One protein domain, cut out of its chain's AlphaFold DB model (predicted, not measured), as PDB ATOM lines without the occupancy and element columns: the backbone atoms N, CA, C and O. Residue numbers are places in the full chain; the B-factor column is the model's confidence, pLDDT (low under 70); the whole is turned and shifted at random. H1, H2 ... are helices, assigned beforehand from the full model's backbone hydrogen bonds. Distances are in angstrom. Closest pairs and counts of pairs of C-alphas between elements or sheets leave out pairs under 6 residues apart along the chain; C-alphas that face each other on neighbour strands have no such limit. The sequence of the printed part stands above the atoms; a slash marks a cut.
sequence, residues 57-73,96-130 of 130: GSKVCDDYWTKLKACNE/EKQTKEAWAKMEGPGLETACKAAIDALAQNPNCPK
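AT A GLANCE: This is residues 57 to 73 and 96 to 130 of the 130 residues of an uncharacterized protein of Polyangiaceae bacterium (UniProt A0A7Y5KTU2). What does the model look like at first sight? Two long helices, H1 and H3, lie side by side and run the same way, and a shorter helix, H2, sits near both and runs opposite to H3. After H3, residues 124 to 130 fold back as a small hook with no named element. What are its make-up and size? The printed part has 52 residues with three named helices, in the order H1, H2, H3, and no named strand, and its class is all helix. It is compact, with a radius of gyration of the C-alphas of 10.7 A, and elongated in outline, spanning 30 by 19 by 15 A.

IN THESE COORDINATES: Where is the longest helix? H1 is residues 57 to 73, 24.3 A from first to last C-alpha. It begins at C-alpha 57, (9.920, -0.901, -98.170), and ends at C-alpha 73, (11.998, 19.477, -85.027). Where are the other two? H3 is residues 109 to 123, 21.6 A long from first to last C-alpha, and ends at C-alpha 123, (21.801, 8.117, -86.585). H2 is the short one, residues 96 to 103, 10.3 A from first to last C-alpha.

HOW THE PARTS SIT: How does H1 stand to H3? They touch, with 20 pairs of C-alphas within 8 A, and the closest C-alphas are those of Gly 57 and Glu 112, 4.6 A apart. They run the same way at a shallow tilt of 27 degrees. Where does H2 stand? H2 and H3 are close but not clearly touching, their closest C-alphas being those of Trp 103 and Leu 111, 6.6 A apart. They run opposite ways at a shallow tilt of 34 degrees, only just short of steep. H1 and H2 are near each other, with 6 pairs of C-alphas within 10 A and the closest 8.3 A apart. What do the backbones show? In H1, H2 and H3 every O i to N i+4 pair is within hydrogen-bond range.

THE WHOLE: How far does it reach? The two C-alphas farthest apart are those of Glu 107 and Pro 126, at 30.6 A. How are the helices joined? The link from H1 to H2 is across the cut, where residues 74 to 95 are not printed and C-alphas 73 and 96 are 13.0 A apart. The link from H2 to H3 is tight, with 5 residues between them. Where is confidence low? The mean pLDDT of the printed part is 74.2, and residues 57 to 58, 105 to 110 and 125 to 130 are under 70.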
ATOM      1  N   GLY A  57       9.175  -2.144 -97.933       49.84
ATOM      2  CA  GLY A  57       9.920  -0.901 -98.170       49.84
ATOM      3  C   GLY A  57       9.229   0.333 -97.583       49.84
ATOM      4  O   GLY A  57       9.894   1.223 -97.059       49.84
ATOM      5  N   SER A  58       7.891   0.349 -97.556       60.38
ATOM      6  CA  SER A  58       7.127   1.444 -96.944       60.38
ATOM      7  C   SER A  58       7.430   1.614 -95.461       60.38
ATOM      8  O   SER A  58       7.527   2.750 -95.022       60.38
ATOM      9  N   LYS A  59       7.611   0.536 -94.685       73.62
ATOM     10  CA  LYS A  59       7.806   0.657 -93.231       73.62
ATOM     11  C   LYS A  59       9.194   1.185 -92.867       73.62
ATOM     12  O   LYS A  59       9.315   1.969 -91.932       73.62
ATOM     13  N   VAL A  60      10.232   0.779 -93.600       77.19
ATOM     14  CA  VAL A  60      11.596   1.309 -93.409       77.19
ATOM     15  C   VAL A  60      11.657   2.775 -93.830       77.19
ATOM     16  O   VAL A  60      12.242   3.594 -93.131       77.19
ATOM     17  N   CYS A  61      11.011   3.143 -94.934       76.94
ATOM     18  CA  CYS A  61      10.936   4.542 -95.339       76.94
ATOM     19  C   CYS A  61      10.059   5.384 -94.396       76.94
ATOM     20  O   CYS A  61      10.367   6.548 -94.166       76.94
ATOM     21  N   ASP A  62       9.005   4.821 -93.806       80.62
ATOM     22  CA  ASP A  62       8.183   5.498 -92.792       80.62
ATOM     23  C   ASP A  62       8.970   5.770 -91.494       80.62
ATOM     24  O   ASP A  62       8.892   6.869 -90.936       80.62
ATOM     25  N   ASP A  63       9.823   4.828 -91.069       83.25
ATOM     26  CA  ASP A  63      10.760   5.027 -89.951       83.25
ATOM     27  C   ASP A  63      11.767   6.147 -90.252       83.25
ATOM     28  O   ASP A  63      11.983   7.031 -89.420       83.25
ATOM     29  N   TYR A  64      12.301   6.183 -91.479       82.00
ATOM     30  CA  TYR A  64      13.145   7.284 -91.946       82.00
ATOM     31  C   TYR A  64      12.435   8.632 -91.819       82.00
ATOM     32  O   TYR A  64      12.990   9.556 -91.226       82.00
ATOM     33  N   TRP A  65      11.209   8.753 -92.336       82.00
ATOM     34  CA  TRP A  65      10.457  10.009 -92.279       82.00
ATOM     35  C   TRP A  65      10.157  10.431 -90.845       82.00
ATOM     36  O   TRP A  65      10.260  11.614 -90.514       82.00
ATOM     37  N   THR A  66       9.861   9.468 -89.976       85.81
ATOM     38  CA  THR A  66       9.649   9.710 -88.547       85.81
ATOM     39  C   THR A  66      10.921  10.247 -87.882       85.81
ATOM     40  O   THR A  66      10.870  11.276 -87.201       85.81
ATOM     41  N   LYS A  67      12.080   9.621 -88.125       82.81
ATOM     42  CA  LYS A  67      13.374  10.068 -87.580       82.81
ATOM     43  C   LYS A  67      13.829  11.404 -88.161       82.81
ATOM     44  O   LYS A  67      14.315  12.257 -87.418       82.81
ATOM     45  N   LEU A  68      13.635  11.619 -89.461       81.88
ATOM     46  CA  LEU A  68      13.948  12.877 -90.133       81.88
ATOM     47  C   LEU A  68      13.115  14.020 -89.552       81.88
ATOM     48  O   LEU A  68      13.663  15.066 -89.211       81.88
ATOM     49  N   LYS A  69      11.805  13.813 -89.379       83.31
ATOM     50  CA  LYS A  69      10.911  14.811 -88.791       83.31
ATOM     51  C   LYS A  69      11.321  15.150 -87.361       83.31
ATOM     52  O   LYS A  69      11.482  16.327 -87.048       83.31
ATOM     53  N   ALA A  70      11.585  14.140 -86.532       85.56
ATOM     54  CA  ALA A  70      12.059  14.350 -85.166       85.56
ATOM     55  C   ALA A  70      13.405  15.102 -85.127       85.56
ATOM     56  O   ALA A  70      13.611  15.975 -84.281       85.56
ATOM     57  N   CYS A  71      14.306  14.816 -86.072       82.69
ATOM     58  CA  CYS A  71      15.567  15.535 -86.222       82.69
ATOM     59  C   CYS A  71      15.367  16.996 -86.637       82.69
ATOM     60  O   CYS A  71      15.957  17.893 -86.033       82.69
ATOM     61  N   ASN A  72      14.499  17.254 -87.616       82.25
ATOM     62  CA  ASN A  72      14.173  18.600 -88.080       82.25
ATOM     63  C   ASN A  72      13.507  19.418 -86.968       82.25
ATOM     64  O   ASN A  72      13.860  20.577 -86.767       82.25
ATOM     65  N   GLU A  73      12.602  18.822 -86.190       83.31
ATOM     66  CA  GLU A  73      11.998  19.477 -85.027       83.31
ATOM     67  C   GLU A  73      13.038  19.802 -83.950       83.31
ATOM     68  O   GLU A  73      13.006  20.889 -83.371       83.31
ATOM     69  N   GLU A  96      12.182  17.483 -97.764       77.94
ATOM     70  CA  GLU A  96      11.303  16.325 -97.572       77.94
ATOM     71  C   GLU A  96      10.493  16.047 -98.841       77.94
ATOM     72  O   GLU A  96      10.453  14.906 -99.307       77.94
ATOM     73  N   LYS A  97       9.891  17.080 -99.434       78.69
ATOM     74  CA  LYS A  97       9.098  16.939-100.654       78.69
ATOM     75  C   LYS A  97       9.946  16.435-101.824       78.69
ATOM     76  O   LYS A  97       9.577  15.435-102.433       78.69
ATOM     77  N   GLN A  98      11.101  17.048-102.088       74.19
ATOM     78  CA  GLN A  98      12.009  16.615-103.156       74.19
ATOM     79  C   GLN A  98      12.474  15.170-102.958       74.19
ATOM     80  O   GLN A  98      12.517  14.391-103.909       74.19
ATOM     81  N   THR A  99      12.770  14.788-101.714       74.50
ATOM     82  CA  THR A  99      13.196  13.424-101.388       74.50
ATOM     83  C   THR A  99      12.044  12.432-101.571       74.50
ATOM     84  O   THR A  99      12.248  11.392-102.191       74.50
ATOM     85  N   LYS A 100      10.811  12.766-101.158       75.19
ATOM     86  CA  LYS A 100       9.611  11.958-101.456       75.19
ATOM     87  C   LYS A 100       9.385  11.814-102.958       75.19
ATOM     88  O   LYS A 100       9.099  10.717-103.417       75.19
ATOM     89  N   GLU A 101       9.540  12.886-103.729       77.31
ATOM     90  CA  GLU A 101       9.370  12.865-105.185       77.31
ATOM     91  C   GLU A 101      10.481  12.101-105.916       77.31
ATOM     92  O   GLU A 101      10.227  11.546-106.988       77.31
ATOM     93  N   ALA A 102      11.705  12.088-105.385       71.06
ATOM     94  CA  ALA A 102      12.813  11.295-105.910       71.06
ATOM     95  C   ALA A 102      12.629   9.809-105.578       71.06
ATOM     96  O   ALA A 102      12.789   8.954-106.443       71.06
ATOM     97  N   TRP A 103      12.225   9.508-104.346       72.88
ATOM     98  CA  TRP A 103      11.983   8.148-103.874       72.88
ATOM     99  C   TRP A 103      10.726   7.536-104.488       72.88
ATOM    100  O   TRP A 103      10.736   6.364-104.825       72.88
ATOM    101  N   ALA A 104       9.689   8.327-104.763       70.25
ATOM    102  CA  ALA A 104       8.524   7.875-105.525       70.25
ATOM    103  C   ALA A 104       8.877   7.441-106.959       70.25
ATOM    104  O   ALA A 104       8.137   6.668-107.558       70.25
ATOM    105  N   LYS A 105       9.998   7.928-107.514       68.50
ATOM    106  CA  LYS A 105      10.530   7.486-108.814       68.50
ATOM    107  C   LYS A 105      11.468   6.278-108.695       68.50
ATOM    108  O   LYS A 105      11.824   5.697-109.714       68.50
ATOM    109  N   MET A 106      11.887   5.913-107.481       64.56
ATOM    110  CA  MET A 106      12.671   4.711-107.207       64.56
ATOM    111  C   MET A 106      11.722   3.588-106.790       64.56
ATOM    112  O   MET A 106      11.294   3.514-105.644       64.56
ATOM    113  N   GLU A 107      11.379   2.691-107.708       57.81
ATOM    114  CA  GLU A 107      10.527   1.546-107.377       57.81
ATOM    115  C   GLU A 107      11.356   0.309-106.992       57.81
ATOM    116  O   GLU A 107      12.399   0.014-107.579       57.81
ATOM    117  N   GLY A 108      10.871  -0.443-105.998       59.88
ATOM    118  CA  GLY A 108      11.389  -1.768-105.643       59.88
ATOM    119  C   GLY A 108      12.469  -1.795-104.541       59.88
ATOM    120  O   GLY A 108      12.532  -0.898-103.700       59.88
ATOM    121  N   PRO A 109      13.316  -2.844-104.492       62.00
ATOM    122  CA  PRO A 109      14.238  -3.116-103.376       62.00
ATOM    123  C   PRO A 109      15.347  -2.061-103.191       62.00
ATOM    124  O   PRO A 109      15.958  -1.973-102.122       62.00
ATOM    125  N   GLY A 110      15.588  -1.226-104.207       67.12
ATOM    126  CA  GLY A 110      16.496  -0.080-104.109       67.12
ATOM    127  C   GLY A 110      15.999   0.994-103.137       67.12
ATOM    128  O   GLY A 110      16.808   1.592-102.432       67.12
ATOM    129  N   LEU A 111      14.676   1.176-103.023       71.06
ATOM    130  CA  LEU A 111      14.062   2.144-102.112       71.06
ATOM    131  C   LEU A 111      14.323   1.775-100.646       71.06
ATOM    132  O   LEU A 111      14.758   2.611 -99.864       71.06
ATOM    133  N   GLU A 112      14.113   0.511-100.274       74.00
ATOM    134  CA  GLU A 112      14.316   0.052 -98.894       74.00
ATOM    135  C   GLU A 112      15.783   0.205 -98.460       74.00
ATOM    136  O   GLU A 112      16.068   0.674 -97.355       74.00
ATOM    137  N   THR A 113      16.717  -0.107 -99.365       78.00
ATOM    138  CA  THR A 113      18.158   0.080 -99.144       78.00
ATOM    139  C   THR A 113      18.510   1.560 -98.980       78.00
ATOM    140  O   THR A 113      19.240   1.915 -98.053       78.00
ATOM    141  N   ALA A 114      17.955   2.434 -99.825       74.25
ATOM    142  CA  ALA A 114      18.156   3.879 -99.735       74.25
ATOM    143  C   ALA A 114      17.599   4.456 -98.422       74.25
ATOM    144  O   ALA A 114      18.296   5.202 -97.736       74.25
ATOM    145  N   CYS A 115      16.392   4.050 -98.019       79.62
ATOM    146  CA  CYS A 115      15.775   4.470 -96.761       79.62
ATOM    147  C   CYS A 115      16.585   4.009 -95.546       79.62
ATOM    148  O   CYS A 115      16.808   4.785 -94.618       79.62
ATOM    149  N   LYS A 116      17.091   2.771 -95.563       79.81
ATOM    150  CA  LYS A 116      17.931   2.242 -94.484       79.81
ATOM    151  C   LYS A 116      19.273   2.966 -94.382       79.81
ATOM    152  O   LYS A 116      19.692   3.306 -93.279       79.81
ATOM    153  N   ALA A 117      19.917   3.246 -95.514       80.81
ATOM    154  CA  ALA A 117      21.150   4.029 -95.546       80.81
ATOM    155  C   ALA A 117      20.925   5.470 -95.052       80.81
ATOM    156  O   ALA A 117      21.758   6.020 -94.335       80.81
ATOM    157  N   ALA A 118      19.771   6.062 -95.370       78.31
ATOM    158  CA  ALA A 118      19.400   7.384 -94.885       78.31
ATOM    159  C   ALA A 118      19.112   7.400 -93.369       78.31
ATOM    160  O   ALA A 118      19.518   8.339 -92.687       78.31
ATOM    161  N   ILE A 119      18.487   6.352 -92.813       80.50
ATOM    162  CA  ILE A 119      18.331   6.179 -91.354       80.50
ATOM    163  C   ILE A 119      19.691   6.078 -90.662       80.50
ATOM    164  O   ILE A 119      19.891   6.719 -89.630       80.50
ATOM    165  N   ASP A 120      20.622   5.299 -91.216       79.38
ATOM    166  CA  ASP A 120      21.970   5.170 -90.652       79.38
ATOM    167  C   ASP A 120      22.703   6.522 -90.657       79.38
ATOM    168  O   ASP A 120      23.232   6.952 -89.633       79.38
ATOM    169  N   ALA A 121      22.612   7.271 -91.759       77.00
ATOM    170  CA  ALA A 121      23.165   8.621 -91.843       77.00
ATOM    171  C   ALA A 121      22.517   9.600 -90.843       77.00
ATOM    172  O   ALA A 121      23.211  10.444 -90.269       77.00
ATOM    173  N   LEU A 122      21.209   9.484 -90.584       75.88
ATOM    174  CA  LEU A 122      20.539  10.260 -89.533       75.88
ATOM    175  C   LEU A 122      21.035   9.871 -88.136       75.88
ATOM    176  O   LEU A 122      21.243  10.756 -87.308       75.88
ATOM    177  N   ALA A 123      21.281   8.587 -87.872       76.19
ATOM    178  CA  ALA A 123      21.801   8.117 -86.585       76.19
ATOM    179  C   ALA A 123      23.225   8.629 -86.292       76.19
ATOM    180  O   ALA A 123      23.601   8.805 -85.127       76.19
ATOM    181  N   GLN A 124      24.001   8.912 -87.341       74.44
ATOM    182  CA  GLN A 124      25.318   9.542 -87.244       74.44
ATOM    183  C   GLN A 124      25.244  11.059 -86.987       74.44
ATOM    184  O   GLN A 124      26.239  11.661 -86.576       74.44
ATOM    185  N   ASN A 125      24.086  11.698 -87.184       68.06
ATOM    186  CA  ASN A 125      23.923  13.127 -86.940       68.06
ATOM    187  C   ASN A 125      23.626  13.390 -85.450       68.06
ATOM    188  O   ASN A 125      22.569  13.000 -84.951       68.06
ATOM    189  N   PRO A 126      24.503  14.108 -84.721       67.62
ATOM    190  CA  PRO A 126      24.326  14.363 -83.290       67.62
ATOM    191  C   PRO A 126      23.110  15.243 -82.963       67.62
ATOM    192  O   PRO A 126      22.722  15.332 -81.801       67.62
ATOM    193  N   ASN A 127      22.511  15.888 -83.967       66.31
ATOM    194  CA  ASN A 127      21.306  16.699 -83.806       66.31
ATOM    195  C   ASN A 127      20.012  15.891 -83.986       66.31
ATOM    196  O   ASN A 127      18.938  16.409 -83.676       66.31
ATOM    197  N   CYS A 128      20.099  14.647 -84.465       67.44
ATOM    198  CA  CYS A 128      18.951  13.763 -84.597       67.44
ATOM    199  C   CYS A 128      18.810  12.882 -83.344       67.44
ATOM    200  O   CYS A 128      19.813  12.354 -82.851       67.44
ATOM    201  N   PRO A 129      17.590  12.708 -82.803       63.16
ATOM    202  CA  PRO A 129      17.360  11.729 -81.747       63.16
ATOM    203  C   PRO A 129      17.657  10.320 -82.285       63.16
ATOM    204  O   PRO A 129      17.266   9.994 -83.407       63.16
ATOM    205  N   LYS A 130      18.401   9.525 -81.506       59.06
ATOM    206  CA  LYS A 130      18.826   8.169 -81.885       59.06
ATOM    207  C   LYS A 130      17.662   7.181 -81.844       59.06
ATOM    208  O   LYS A 130      16.963   7.185 -80.810       59.06
TER     209      LYS A 130